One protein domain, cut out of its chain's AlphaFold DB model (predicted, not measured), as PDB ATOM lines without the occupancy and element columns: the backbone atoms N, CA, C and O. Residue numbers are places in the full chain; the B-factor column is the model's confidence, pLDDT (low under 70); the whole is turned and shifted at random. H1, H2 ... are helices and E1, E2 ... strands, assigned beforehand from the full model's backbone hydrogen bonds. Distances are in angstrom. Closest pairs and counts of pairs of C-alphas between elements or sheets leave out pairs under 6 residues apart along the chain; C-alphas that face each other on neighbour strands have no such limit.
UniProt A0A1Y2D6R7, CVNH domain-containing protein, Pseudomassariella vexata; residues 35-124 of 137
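What this domain is: This is residues 35 to 124 of the 137 residues of the protein "CVNH domain-containing protein" of Pseudomassariella vexata (UniProt A0A1Y2D6R7). Picture two strand lobes set one after the other along a rod: at one end a three-stranded antiparallel sheet, E1 E2 E3, drawn out by the long hairpin of E2 and E3; at the other a small sandwich, in which the sheet E6 E7 E8 faces the hairpin E4 E5. The short helix H1 sits beside the strands of the sheet E6 E7 E8. The printed part has 90 residues, with eight named strands and one named helix in the order E1 E2 E3 E4 E5 H1 E6 E7 E8, and the class is mostly strand. The whole is only just loose, close to compact, with a radius of gyration of the C-alphas of 15.1 A, and spans 59 by 26 by 22 A.

Where its parts are: Find C-alpha 35 at (57.538, 40.115, 4.341), where E1 begins, residues 35 to 39. E2, residues 49 to 57, runs 24.0 A, and E3, residues 61 to 69, runs 25.2 A back to C-alpha 69 at (45.990, 33.735, 6.469). Next come E4, residues 74 to 77, E5, residues 80 to 83, and H1, residues 89 to 92. E6, residues 93 to 99, is 16.8 A long, E7, residues 102 to 108, 19.0 A, and E8, residues 117 to 123, 19.7 A, ending at C-alpha 123 at (56.549, 36.042, 16.544).

How they stand to each other: Begin with E1 E2 E3, a meander, each strand the antiparallel neighbour of the one before. Look at N 39 and O 49, 2.8 A, between E1 and E2, and at N 56 and O 62, 2.8 A, in the hairpin E2 and E3. E1 and E6 have their closest C-alphas at Leu 38 and Leu 98, 6.2 A. E3 and E4 are apart, though their link is tight. In the hairpin E4 and E5, N 77 and O 80 are 2.8 A apart. E6 E7 E8 is a second meander, twisted, with C-alphas up to 4.0 A off its best plane; check N 94 and O 106, 2.8 A, and N 107 and O 118, 2.8 A. With E4 E5 it forms a sandwich, two sheets face to face, their best planes 38 degrees apart; the closest C-alphas of E5 and E8 are those of Gln 80 and Thr 120, 5.5 A. H1 is on the sheet E6 E7 E8, at the sheet's level with a height over the sheet of 2.9 A; it is too short for an O i to N i+4 pair, and its 1 O i to N i+3 pair is within hydrogen-bond range.

The domain as a whole: The two C-alphas farthest apart, those of Gly 59 and Asp 113, are 59.1 A apart. The printed part has no cut and no long link. The mean pLDDT of the printed part is 78.5; look for values under 70 at residues 35 to 36, 40 to 47, 58, 61 to 65, 111 to 114 and 124.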
ATOM      1  N   VAL A  35      58.859  39.609   3.941       67.75
ATOM      2  CA  VAL A  35      57.538  40.115   4.341       67.75
ATOM      3  C   VAL A  35      57.338  41.504   3.752       67.75
ATOM      4  O   VAL A  35      58.174  42.391   3.924       67.75
ATOM      5  N   ILE A  36      56.238  41.662   3.026       66.00
ATOM      6  CA  ILE A  36      55.894  42.890   2.315       66.00
ATOM      7  C   ILE A  36      54.931  43.701   3.171       66.00
ATOM      8  O   ILE A  36      55.181  44.874   3.433       66.00
ATOM      9  N   GLU A  37      53.843  43.076   3.622       71.88
ATOM     10  CA  GLU A  37      52.774  43.768   4.334       71.88
ATOM     11  C   GLU A  37      51.850  42.809   5.094       71.88
ATOM     12  O   GLU A  37      51.748  41.619   4.780       71.88
ATOM     13  N   LEU A  38      51.147  43.362   6.084       71.44
ATOM     14  CA  LEU A  38      49.962  42.747   6.668       71.44
ATOM     15  C   LEU A  38      48.736  43.343   5.984       71.44
ATOM     16  O   LEU A  38      48.480  44.545   6.066       71.44
ATOM     17  N   TRP A  39      47.989  42.486   5.305       71.38
ATOM     18  CA  TRP A  39      46.803  42.876   4.572       71.38
ATOM     19  C   TRP A  39      45.563  42.607   5.416       71.38
ATOM     20  O   TRP A  39      45.254  41.463   5.766       71.38
ATOM     21  N   TRP A  40      44.867  43.691   5.742       69.31
ATOM     22  CA  TRP A  40      43.491  43.656   6.206       69.31
ATOM     23  C   TRP A  40      42.633  43.640   4.967       69.31
ATOM     24  O   TRP A  40      42.707  44.572   4.157       69.31
ATOM     25  N   GLY A  41      41.856  42.585   4.790       61.75
ATOM     26  CA  GLY A  41      40.932  42.635   3.692       61.75
ATOM     27  C   GLY A  41      39.880  43.720   3.901       61.75
ATOM     28  O   GLY A  41      39.631  44.197   5.010       61.75
ATOM     29  N   ARG A  42      39.376  44.220   2.780       47.25
ATOM     30  CA  ARG A  42      38.654  45.492   2.680       47.25
ATOM     31  C   ARG A  42      37.288  45.435   3.367       47.25
ATOM     32  O   ARG A  42      36.762  46.473   3.758       47.25
ATOM     33  N   ASP A  43      36.772  44.224   3.543       49.88
ATOM     34  CA  ASP A  43      35.550  43.917   4.266       49.88
ATOM     35  C   ASP A  43      35.903  43.106   5.521       49.88
ATOM     36  O   ASP A  43      36.763  42.230   5.468       49.88
ATOM     37  N   ASN A  44      35.195  43.328   6.635       48.75
ATOM     38  CA  ASN A  44      35.393  42.657   7.939       48.75
ATOM     39  C   ASN A  44      35.290  41.106   7.915       48.75
ATOM     40  O   ASN A  44      35.318  40.471   8.964       48.75
ATOM     41  N   ASN A  45      35.128  40.505   6.734       49.16
ATOM     42  CA  ASN A  45      35.068  39.068   6.479       49.16
ATOM     43  C   ASN A  45      36.343  38.508   5.829       49.16
ATOM     44  O   ASN A  45      36.456  37.294   5.653       49.16
ATOM     45  N   GLU A  46      37.284  39.354   5.425       57.50
ATOM     46  CA  GLU A  46      38.541  38.903   4.845       57.50
ATOM     47  C   GLU A  46      39.591  38.749   5.955       57.50
ATOM     48  O   GLU A  46      40.001  39.716   6.597       57.50
ATOM     49  N   ALA A  47      39.998  37.498   6.197       65.62
ATOM     50  CA  ALA A  47      40.969  37.137   7.227       65.62
ATOM     51  C   ALA A  47      42.264  37.948   7.089       65.62
ATOM     52  O   ALA A  47      42.729  38.174   5.974       65.62
ATOM     53  N   ILE A  48      42.876  38.313   8.218       75.75
ATOM     54  CA  ILE A  48      44.168  39.009   8.244       75.75
ATOM     55  C   ILE A  48      45.225  38.117   7.586       75.75
ATOM     56  O   ILE A  48      45.388  36.958   7.983       75.75
ATOM     57  N   GLN A  49      45.954  38.641   6.595       77.81
ATOM     58  CA  GLN A  49      46.965  37.875   5.857       77.81
ATOM     59  C   GLN A  49      48.336  38.534   5.931       77.81
ATOM     60  O   GLN A  49      48.452  39.753   5.834       77.81
ATOM     61  N   VAL A  50      49.383  37.722   6.036       76.50
ATOM     62  CA  VAL A  50      50.751  38.165   5.742       76.50
ATOM     63  C   VAL A  50      51.018  37.929   4.269       76.50
ATOM     64  O   VAL A  50      50.818  36.821   3.771       76.50
ATOM     65  N   ILE A  51      51.474  38.969   3.581       75.69
ATOM     66  CA  ILE A  51      51.927  38.890   2.196       75.69
ATOM     67  C   ILE A  51      53.451  38.929   2.207       75.69
ATOM     68  O   ILE A  51      54.047  39.848   2.778       75.69
ATOM     69  N   ALA A  52      54.094  37.939   1.587       73.56
ATOM     70  CA  ALA A  52      55.548  37.923   1.454       73.56
ATOM     71  C   ALA A  52      56.013  37.411   0.094       73.56
ATOM     72  O   ALA A  52      55.422  36.483  -0.462       73.56
ATOM     73  N   ASP A  53      57.133  37.950  -0.373       74.62
ATOM     74  CA  ASP A  53      57.842  37.468  -1.554       74.62
ATOM     75  C   ASP A  53      58.845  36.398  -1.144       74.62
ATOM     76  O   ASP A  53      59.841  36.685  -0.484       74.62
ATOM     77  N   CYS A  54      58.589  35.158  -1.542       73.69
ATOM     78  CA  CYS A  54      59.438  34.016  -1.228       73.69
ATOM     79  C   CYS A  54      60.273  33.601  -2.442       73.69
ATOM     80  O   CYS A  54      59.719  33.498  -3.541       73.69
ATOM     81  N   PRO A  55      61.579  33.332  -2.285       70.88
ATOM     82  CA  PRO A  55      62.390  32.820  -3.376       70.88
ATOM     83  C   PRO A  55      61.981  31.384  -3.722       70.88
ATOM     84  O   PRO A  55      61.784  30.542  -2.847       70.88
ATOM     85  N   VAL A  56      61.880  31.096  -5.016       70.19
ATOM     86  CA  VAL A  56      61.617  29.765  -5.562       70.19
ATOM     87  C   VAL A  56      62.723  29.423  -6.553       70.19
ATOM     88  O   VAL A  56      63.024  30.200  -7.463       70.19
ATOM     89  N   TYR A  57      63.310  28.239  -6.383       71.31
ATOM     90  CA  TYR A  57      64.370  27.722  -7.241       71.31
ATOM     91  C   TYR A  57      63.816  26.678  -8.213       71.31
ATOM     92  O   TYR A  57      63.580  25.531  -7.842       71.31
ATOM     93  N   GLN A  58      63.632  27.076  -9.473       66.69
ATOM     94  CA  GLN A  58      63.293  26.177 -10.586       66.69
ATOM     95  C   GLN A  58      64.262  26.405 -11.753       66.69
ATOM     96  O   GLN A  58      63.883  26.859 -12.827       66.69
ATOM     97  N   GLY A  59      65.550  26.145 -11.519       70.38
ATOM     98  CA  GLY A  59      66.629  26.392 -12.486       70.38
ATOM     99  C   GLY A  59      67.192  27.819 -12.450       70.38
ATOM    100  O   GLY A  59      68.403  27.982 -12.560       70.38
ATOM    101  N   GLU A  60      66.355  28.828 -12.197       71.25
ATOM    102  CA  GLU A  60      66.743  30.222 -11.925       71.25
ATOM    103  C   GLU A  60      66.055  30.726 -10.642       71.25
ATOM    104  O   GLU A  60      64.997  30.211 -10.257       71.25
ATOM    105  N   LYS A  61      66.662  31.702  -9.947       69.81
ATOM    106  CA  LYS A  61      66.077  32.316  -8.744       69.81
ATOM    107  C   LYS A  61      64.931  33.237  -9.160       69.81
ATOM    108  O   LYS A  61      65.156  34.292  -9.745       69.81
ATOM    109  N   SER A  62      63.708  32.843  -8.825       66.31
ATOM    110  CA  SER A  62      62.493  33.644  -9.012       66.31
ATOM    111  C   SER A  62      61.857  33.958  -7.657       66.31
ATOM    112  O   SER A  62      62.220  33.343  -6.657       66.31
ATOM    113  N   TYR A  63      60.930  34.914  -7.604       68.00
ATOM    114  CA  TYR A  63      60.183  35.233  -6.386       68.00
ATOM    115  C   TYR A  63      58.693  34.992  -6.617       68.00
ATOM    116  O   TYR A  63      58.155  35.356  -7.662       68.00
ATOM    117  N   TYR A  64      58.036  34.378  -5.638       69.38
ATOM    118  CA  TYR A  64      56.601  34.136  -5.634       69.38
ATOM    119  C   TYR A  64      55.945  34.867  -4.465       69.38
ATOM    120  O   TYR A  64      56.366  34.724  -3.314       69.38
ATOM    121  N   CYS A  65      54.887  35.617  -4.765       66.94
ATOM    122  CA  CYS A  65      54.074  36.291  -3.763       66.94
ATOM    123  C   CYS A  65      53.174  35.269  -3.058       66.94
ATOM    124  O   CYS A  65      52.221  34.744  -3.636       66.94
ATOM    125  N   SER A  66      53.486  34.982  -1.801       70.31
ATOM    126  CA  SER A  66      52.735  34.075  -0.940       70.31
ATOM    127  C   SER A  66      51.812  34.850  -0.002       70.31
ATOM    128  O   SER A  66      52.129  35.963   0.428       70.31
ATOM    129  N   LYS A  67      50.667  34.248   0.327       74.62
ATOM    130  CA  LYS A  67      49.692  34.793   1.275       74.62
ATOM    131  C   LYS A  67      49.471  33.798   2.404       74.62
ATOM    132  O   LYS A  67      49.108  32.653   2.149       74.62
ATOM    133  N   LEU A  68      49.647  34.250   3.637       76.25
ATOM    134  CA  LEU A  68      49.484  33.449   4.845       76.25
ATOM    135  C   LEU A  68      48.300  33.984   5.665       76.25
ATOM    136  O   LEU A  68      48.444  35.022   6.312       76.25
ATOM    137  N   PRO A  69      47.133  33.318   5.661       80.00
ATOM    138  CA  PRO A  69      45.990  33.735   6.469       80.00
ATOM    139  C   PRO A  69      46.245  33.438   7.953       80.00
ATOM    140  O   PRO A  69      46.201  32.286   8.386       80.00
ATOM    141  N   LEU A  70      46.471  34.479   8.754       82.75
ATOM    142  CA  LEU A  70      46.871  34.363  10.159       82.75
ATOM    143  C   LEU A  70      45.792  33.721  11.038       82.75
ATOM    144  O   LEU A  70      46.122  33.042  12.007       82.75
ATOM    145  N   ASP A  71      44.515  33.848  10.679       84.56
ATOM    146  CA  ASP A  71      43.417  33.170  11.384       84.56
ATOM    147  C   ASP A  71      43.494  31.645  11.307       84.56
ATOM    148  O   ASP A  71      42.997  30.944  12.192       84.56
ATOM    149  N   LYS A  72      44.149  31.102  10.276       83.00
ATOM    150  CA  LYS A  72      44.405  29.660  10.200       83.00
ATOM    151  C   LYS A  72      45.549  29.221  11.113       83.00
ATOM    152  O   LYS A  72      45.698  28.021  11.336       83.00
ATOM    153  N   CYS A  73      46.342  30.155  11.627       81.62
ATOM    154  CA  CYS A  73      47.585  29.866  12.337       81.62
ATOM    155  C   CYS A  73      47.556  30.281  13.806       81.62
ATOM    156  O   CYS A  73      48.309  29.716  14.599       81.62
ATOM    157  N   PHE A  74      46.710  31.242  14.174       87.06
ATOM    158  CA  PHE A  74      46.664  31.805  15.517       87.06
ATOM    159  C   PHE A  74      45.247  31.810  16.083       87.06
ATOM    160  O   PHE A  74      44.268  32.059  15.377       87.06
ATOM    161  N   GLY A  75      45.152  31.549  17.384       89.94
ATOM    162  CA  GLY A  75      43.931  31.677  18.175       89.94
ATOM    163  C   GLY A  75      44.161  32.546  19.408       89.94
ATOM    164  O   GLY A  75      45.293  32.705  19.868       89.94
ATOM    165  N   ASN A  76      43.076  33.093  19.953       92.19
ATOM    166  CA  ASN A  76      43.086  33.792  21.234       92.19
ATOM    167  C   ASN A  76      42.775  32.811  22.371       92.19
ATOM    168  O   ASN A  76      41.682  32.250  22.432       92.19
ATOM    169  N   ILE A  77      43.712  32.637  23.300       92.00
ATOM    170  CA  ILE A  77      43.525  31.848  24.516       92.00
ATOM    171  C   ILE A  77      43.656  32.771  25.722       92.00
ATOM    172  O   ILE A  77      44.762  33.120  26.128       92.00
ATOM    173  N   GLN A  78      42.516  33.138  26.311       91.94
ATOM    174  CA  GLN A  78      42.437  33.986  27.510       91.94
ATOM    175  C   GLN A  78      43.197  35.321  27.375       91.94
ATOM    176  O   GLN A  78      43.888  35.744  28.302       91.94
ATOM    177  N   GLY A  79      43.067  35.990  26.228       92.44
ATOM    178  CA  GLY A  79      43.728  37.265  25.936       92.44
ATOM    179  C   GLY A  79      45.168  37.129  25.438       92.44
ATOM    180  O   GLY A  79      45.887  38.125  25.400       92.44
ATOM    181  N   GLN A  80      45.615  35.921  25.087       93.31
ATOM    182  CA  GLN A  80      46.943  35.665  24.528       93.31
ATOM    183  C   GLN A  80      46.843  35.053  23.135       93.31
ATOM    184  O   GLN A  80      46.136  34.062  22.942       93.31
ATOM    185  N   LEU A  81      47.614  35.586  22.188       90.50
ATOM    186  CA  LEU A  81      47.811  34.947  20.889       90.50
ATOM    187  C   LEU A  81      48.636  33.677  21.062       90.50
ATOM    188  O   LEU A  81      49.705  33.702  21.673       90.50
ATOM    189  N   LYS A  82      48.148  32.566  20.510       89.44
ATOM    190  CA  LYS A  82      48.864  31.287  20.505       89.44
ATOM    191  C   LYS A  82      48.812  30.622  19.134       89.44
ATOM    192  O   LYS A  82      47.793  30.761  18.455       89.44
ATOM    193  N   PRO A  83      49.857  29.870  18.741       85.62
ATOM    194  CA  PRO A  83      49.826  29.067  17.525       85.62
ATOM    195  C   PRO A  83      48.764  27.977  17.662       85.62
ATOM    196  O   PRO A  83      48.873  27.095  18.515       85.62
ATOM    197  N   ILE A  84      47.709  28.064  16.856       83.31
ATOM    198  CA  ILE A  84      46.584  27.128  16.850       83.31
ATOM    199  C   ILE A  84      46.083  27.015  15.416       83.31
ATOM    200  O   ILE A  84      45.699  28.008  14.795       83.31
ATOM    201  N   ARG A  85      46.038  25.784  14.904       81.06
ATOM    202  CA  ARG A  85      45.463  25.507  13.589       81.06
ATOM    203  C   ARG A  85      43.981  25.884  13.583       81.06
ATOM    204  O   ARG A  85      43.223  25.382  14.409       81.06
ATOM    205  N   ASN A  86      43.576  26.715  12.626       83.50
ATOM    206  CA  ASN A  86      42.226  27.279  12.522       83.50
ATOM    207  C   ASN A  86      41.771  27.974  13.819       83.50
ATOM    208  O   ASN A  86      40.629  27.817  14.241       83.50
ATOM    209  N   GLY A  87      42.682  28.703  14.472       84.38
ATOM    210  CA  GLY A  87      42.420  29.350  15.755       84.38
ATOM    211  C   GLY A  87      41.473  30.553  15.689       84.38
ATOM    212  O   GLY A  87      40.827  30.849  16.692       84.38
ATOM    213  N   GLY A  88      41.366  31.231  14.541       88.06
ATOM    214  CA  GLY A  88      40.397  32.306  14.301       88.06
ATOM    215  C   GLY A  88      40.517  33.495  15.258       88.06
ATOM    216  O   GLY A  88      39.495  34.014  15.716       88.06
ATOM    217  N   PHE A  89      41.743  33.900  15.613       89.62
ATOM    218  CA  PHE A  89      41.972  34.951  16.608       89.62
ATOM    219  C   PHE A  89      41.277  36.281  16.272       89.62
ATOM    220  O   PHE A  89      40.841  36.963  17.199       89.62
ATOM    221  N   SER A  90      41.120  36.633  14.988       88.06
ATOM    222  CA  SER A  90      40.510  37.900  14.553       88.06
ATOM    223  C   SER A  90      39.088  38.108  15.083       88.06
ATOM    224  O   SER A  90      38.669  39.239  15.299       88.06
ATOM    225  N   SER A  91      38.363  37.025  15.379       89.25
ATOM    226  CA  SER A  91      37.015  37.076  15.961       89.25
ATOM    227  C   SER A  91      36.962  37.657  17.380       89.25
ATOM    228  O   SER A  91      35.901  38.076  17.837       89.25
ATOM    229  N   SER A  92      38.092  37.665  18.090       91.25
ATOM    230  CA  SER A  92      38.186  38.082  19.495       91.25
ATOM    231  C   SER A  92      39.423  38.935  19.787       91.25
ATOM    232  O   SER A  92      39.794  39.115  20.948       91.25
ATOM    233  N   CYS A  93      40.060  39.472  18.746       90.88
ATOM    234  CA  CYS A  93      41.194  40.381  18.845       90.88
ATOM    235  C   CYS A  93      41.021  41.555  17.874       90.88
ATOM    236  O   CYS A  93      40.458  41.392  16.797       90.88
ATOM    237  N   HIS A  94      41.535  42.730  18.231       89.88
ATOM    238  CA  HIS A  94      41.487  43.937  17.404       89.88
ATOM    239  C   HIS A  94      42.806  44.724  17.452       89.88
ATOM    240  O   HIS A  94      43.733  44.373  18.189       89.88
ATOM    241  N   ASP A  95      42.879  45.784  16.638       89.75
ATOM    242  CA  ASP A  95      44.020  46.706  16.512       89.75
ATOM    243  C   ASP A  95      45.364  46.003  16.298       89.75
ATOM    244  O   ASP A  95      46.389  46.381  16.874       89.75
ATOM    245  N   CYS A  96      45.360  44.957  15.472       86.38
ATOM    246  CA  CYS A  96      46.566  44.190  15.234       86.38
ATOM    247  C   CYS A  96      47.582  44.950  14.372       86.38
ATOM    248  O   CYS A  96      47.235  45.723  13.477       86.38
ATOM    249  N   LYS A  97      48.866  44.716  14.621       84.69
ATOM    250  CA  LYS A  97      49.967  45.308  13.860       84.69
ATOM    251  C   LYS A  97      51.045  44.270  13.638       84.69
ATOM    252  O   LYS A  97      51.361  43.507  14.549       84.69
ATOM    253  N   LEU A  98      51.615  44.274  12.438       76.12
ATOM    254  CA  LEU A  98      52.805  43.500  12.121       76.12
ATOM    255  C   LEU A  98      53.989  44.448  12.020       76.12
ATOM    256  O   LEU A  98      54.008  45.333  11.167       76.12
ATOM    257  N   GLU A  99      54.975  44.239  12.878       77.75
ATOM    258  CA  GLU A  99      56.249  44.942  12.822       77.75
ATOM    259  C   GLU A  99      57.343  43.910  12.567       77.75
ATOM    260  O   GLU A  99      57.657  43.089  13.429       77.75
ATOM    261  N   SER A 100      57.903  43.929  11.353       73.81
ATOM    262  CA  SER A 100      58.826  42.898  10.870       73.81
ATOM    263  C   SER A 100      58.189  41.499  10.931       73.81
ATOM    264  O   SER A 100      57.376  41.152  10.077       73.81
ATOM    265  N   THR A 101      58.517  40.716  11.957       72.69
ATOM    266  CA  THR A 101      58.057  39.342  12.175       72.69
ATOM    267  C   THR A 101      57.088  39.225  13.344       72.69
ATOM    268  O   THR A 101      56.561  38.141  13.588       72.69
ATOM    269  N   LYS A 102      56.805  40.313  14.062       81.50
ATOM    270  CA  LYS A 102      56.016  40.286  15.292       81.50
ATOM    271  C   LYS A 102      54.597  40.786  15.048       81.50
ATOM    272  O   LYS A 102      54.402  41.933  14.652       81.50
ATOM    273  N   LEU A 103      53.610  39.934  15.324       83.75
ATOM    274  CA  LEU A 103      52.197  40.304  15.367       83.75
ATOM    275  C   LEU A 103      51.846  40.714  16.790       83.75
ATOM    276  O   LEU A 103      51.961  39.916  17.718       83.75
ATOM    277  N   SER A 104      51.387  41.945  16.946       90.06
ATOM    278  CA  SER A 104      50.811  42.464  18.183       90.06
ATOM    279  C   SER A 104      49.316  42.690  17.994       90.06
ATOM    280  O   SER A 104      48.900  43.070  16.906       90.06
ATOM    281  N   CYS A 105      48.510  42.436  19.025       91.81
ATOM    282  CA  CYS A 105      47.056  42.629  19.022       91.81
ATOM    283  C   CYS A 105      46.542  42.941  20.433       91.81
ATOM    284  O   CYS A 105      47.204  42.640  21.430       91.81
ATOM    285  N   TYR A 106      45.311  43.445  20.521       93.31
ATOM    286  CA  TYR A 106      44.522  43.446  21.753       93.31
ATOM    287  C   TYR A 106      43.471  42.345  21.688       93.31
ATOM    288  O   TYR A 106      42.606  42.373  20.822       93.31
ATOM    289  N   CYS A 107      43.540  41.375  22.593       93.31
ATOM    290  CA  CYS A 107      42.689  40.190  22.586       93.31
ATOM    291  C   CYS A 107      41.783  40.128  23.817       93.31
ATOM    292  O   CYS A 107      42.166  40.534  24.917       93.31
ATOM    293  N   GLU A 108      40.571  39.613  23.636       93.06
ATOM    294  CA  GLU A 108      39.573  39.511  24.694       93.06
ATOM    295  C   GLU A 108      39.975  38.461  25.741       93.06
ATOM    296  O   GLU A 108      40.332  37.328  25.404       93.06
ATOM    297  N   ARG A 109      39.878  38.818  27.026       91.00
ATOM    298  CA  ARG A 109      39.949  37.886  28.156       91.00
ATOM    299  C   ARG A 109      38.542  37.436  28.530       91.00
ATOM    300  O   ARG A 109      37.673  38.256  28.798       91.00
ATOM    301  N   SER A 110      38.353  36.127  28.664       79.38
ATOM    302  CA  SER A 110      37.070  35.540  29.074       79.38
ATOM    303  C   SER A 110      36.680  35.820  30.537       79.38
ATOM    304  O   SER A 110      35.545  35.548  30.915       79.38
ATOM    305  N   ASN A 111      37.586  36.355  31.368       69.88
ATOM    306  CA  ASN A 111      37.401  36.455  32.820       69.88
ATOM    307  C   ASN A 111      37.378  37.933  33.251       69.88
ATOM    308  O   ASN A 111      38.358  38.659  33.074       69.88
ATOM    309  N   THR A 112      36.253  38.377  33.806       61.97
ATOM    310  CA  THR A 112      35.818  39.783  33.891       61.97
ATOM    311  C   THR A 112      36.209  40.535  35.169       61.97
ATOM    312  O   THR A 112      35.404  41.325  35.648       61.97
ATOM    313  N   ASP A 113      37.415  40.358  35.717       66.81
ATOM    314  CA  ASP A 113      37.750  41.034  36.990       66.81
ATOM    315  C   ASP A 113      38.694  42.239  36.894       66.81
ATOM    316  O   ASP A 113      38.684  43.053  37.811       66.81
ATOM    317  N   THR A 114      39.479  42.442  35.821       68.44
ATOM    318  CA  THR A 114      40.402  43.610  35.792       68.44
ATOM    319  C   THR A 114      40.705  44.279  34.444       68.44
ATOM    320  O   THR A 114      41.112  45.434  34.458       68.44
ATOM    321  N   ALA A 115      40.459  43.668  33.283       73.81
ATOM    322  CA  ALA A 115      40.404  44.355  31.981       73.81
ATOM    323  C   ALA A 115      39.920  43.367  30.912       73.81
ATOM    324  O   ALA A 115      40.434  42.251  30.836       73.81
ATOM    325  N   ARG A 116      38.953  43.770  30.075       87.25
ATOM    326  CA  ARG A 116      38.410  42.917  29.000       87.25
ATOM    327  C   ARG A 116      39.429  42.652  27.891       87.25
ATOM    328  O   ARG A 116      39.433  41.563  27.334       87.25
ATOM    329  N   TRP A 117      40.284  43.626  27.588       91.69
ATOM    330  CA  TRP A 117      41.250  43.559  26.493       91.69
ATOM    331  C   TRP A 117      42.670  43.461  27.030       91.69
ATOM    332  O   TRP A 117      43.061  44.218  27.921       91.69
ATOM    333  N   GLN A 118      43.446  42.543  26.472       92.94
ATOM    334  CA  GLN A 118      44.834  42.316  26.829       92.94
ATOM    335  C   GLN A 118      45.718  42.491  25.603       92.94
ATOM    336  O   GLN A 118      45.507  41.841  24.583       92.94
ATOM    337  N   TYR A 119      46.733  43.347  25.727       93.75
ATOM    338  CA  TYR A 119      47.807  43.409  24.744       93.75
ATOM    339  C   TYR A 119      48.586  42.091  24.750       93.75
ATOM    340  O   TYR A 119      48.967  41.582  25.810       93.75
ATOM    341  N   THR A 120      48.839  41.551  23.566       93.88
ATOM    342  CA  THR A 120      49.620  40.335  23.370       93.88
ATOM    343  C   THR A 120      50.422  40.448  22.086       93.88
ATOM    344  O   THR A 120      49.983  41.048  21.109       93.88
ATOM    345  N   GLU A 121      51.592  39.823  22.083       92.50
ATOM    346  CA  GLU A 121      52.468  39.753  20.923       92.50
ATOM    347  C   GLU A 121      52.959  38.329  20.694       92.50
ATOM    348  O   GLU A 121      53.109  37.551  21.639       92.50
ATOM    349  N   ILE A 122      53.187  37.985  19.432       86.31
ATOM    350  CA  ILE A 122      53.743  36.702  19.024       86.31
ATOM    351  C   ILE A 122      54.630  36.879  17.794       86.31
ATOM    352  O   ILE A 122      54.314  37.646  16.884       86.31
ATOM    353  N   GLU A 123      55.742  36.152  17.756       78.81
ATOM    354  CA  GLU A 123      56.549  36.042  16.544       78.81
ATOM    355  C   GLU A 123      55.784  35.199  15.518       78.81
ATOM    356  O   GLU A 123      55.559  34.002  15.703       78.81
ATOM    357  N   THR A 124      55.367  35.837  14.427       67.75
ATOM    358  CA  THR A 124      54.710  35.182  13.287       67.75
ATOM    359  C   THR A 124      55.673  34.331  12.478       67.75
ATOM    360  O   THR A 124      55.239  33.457  11.729       67.75
TER     361      THR A 124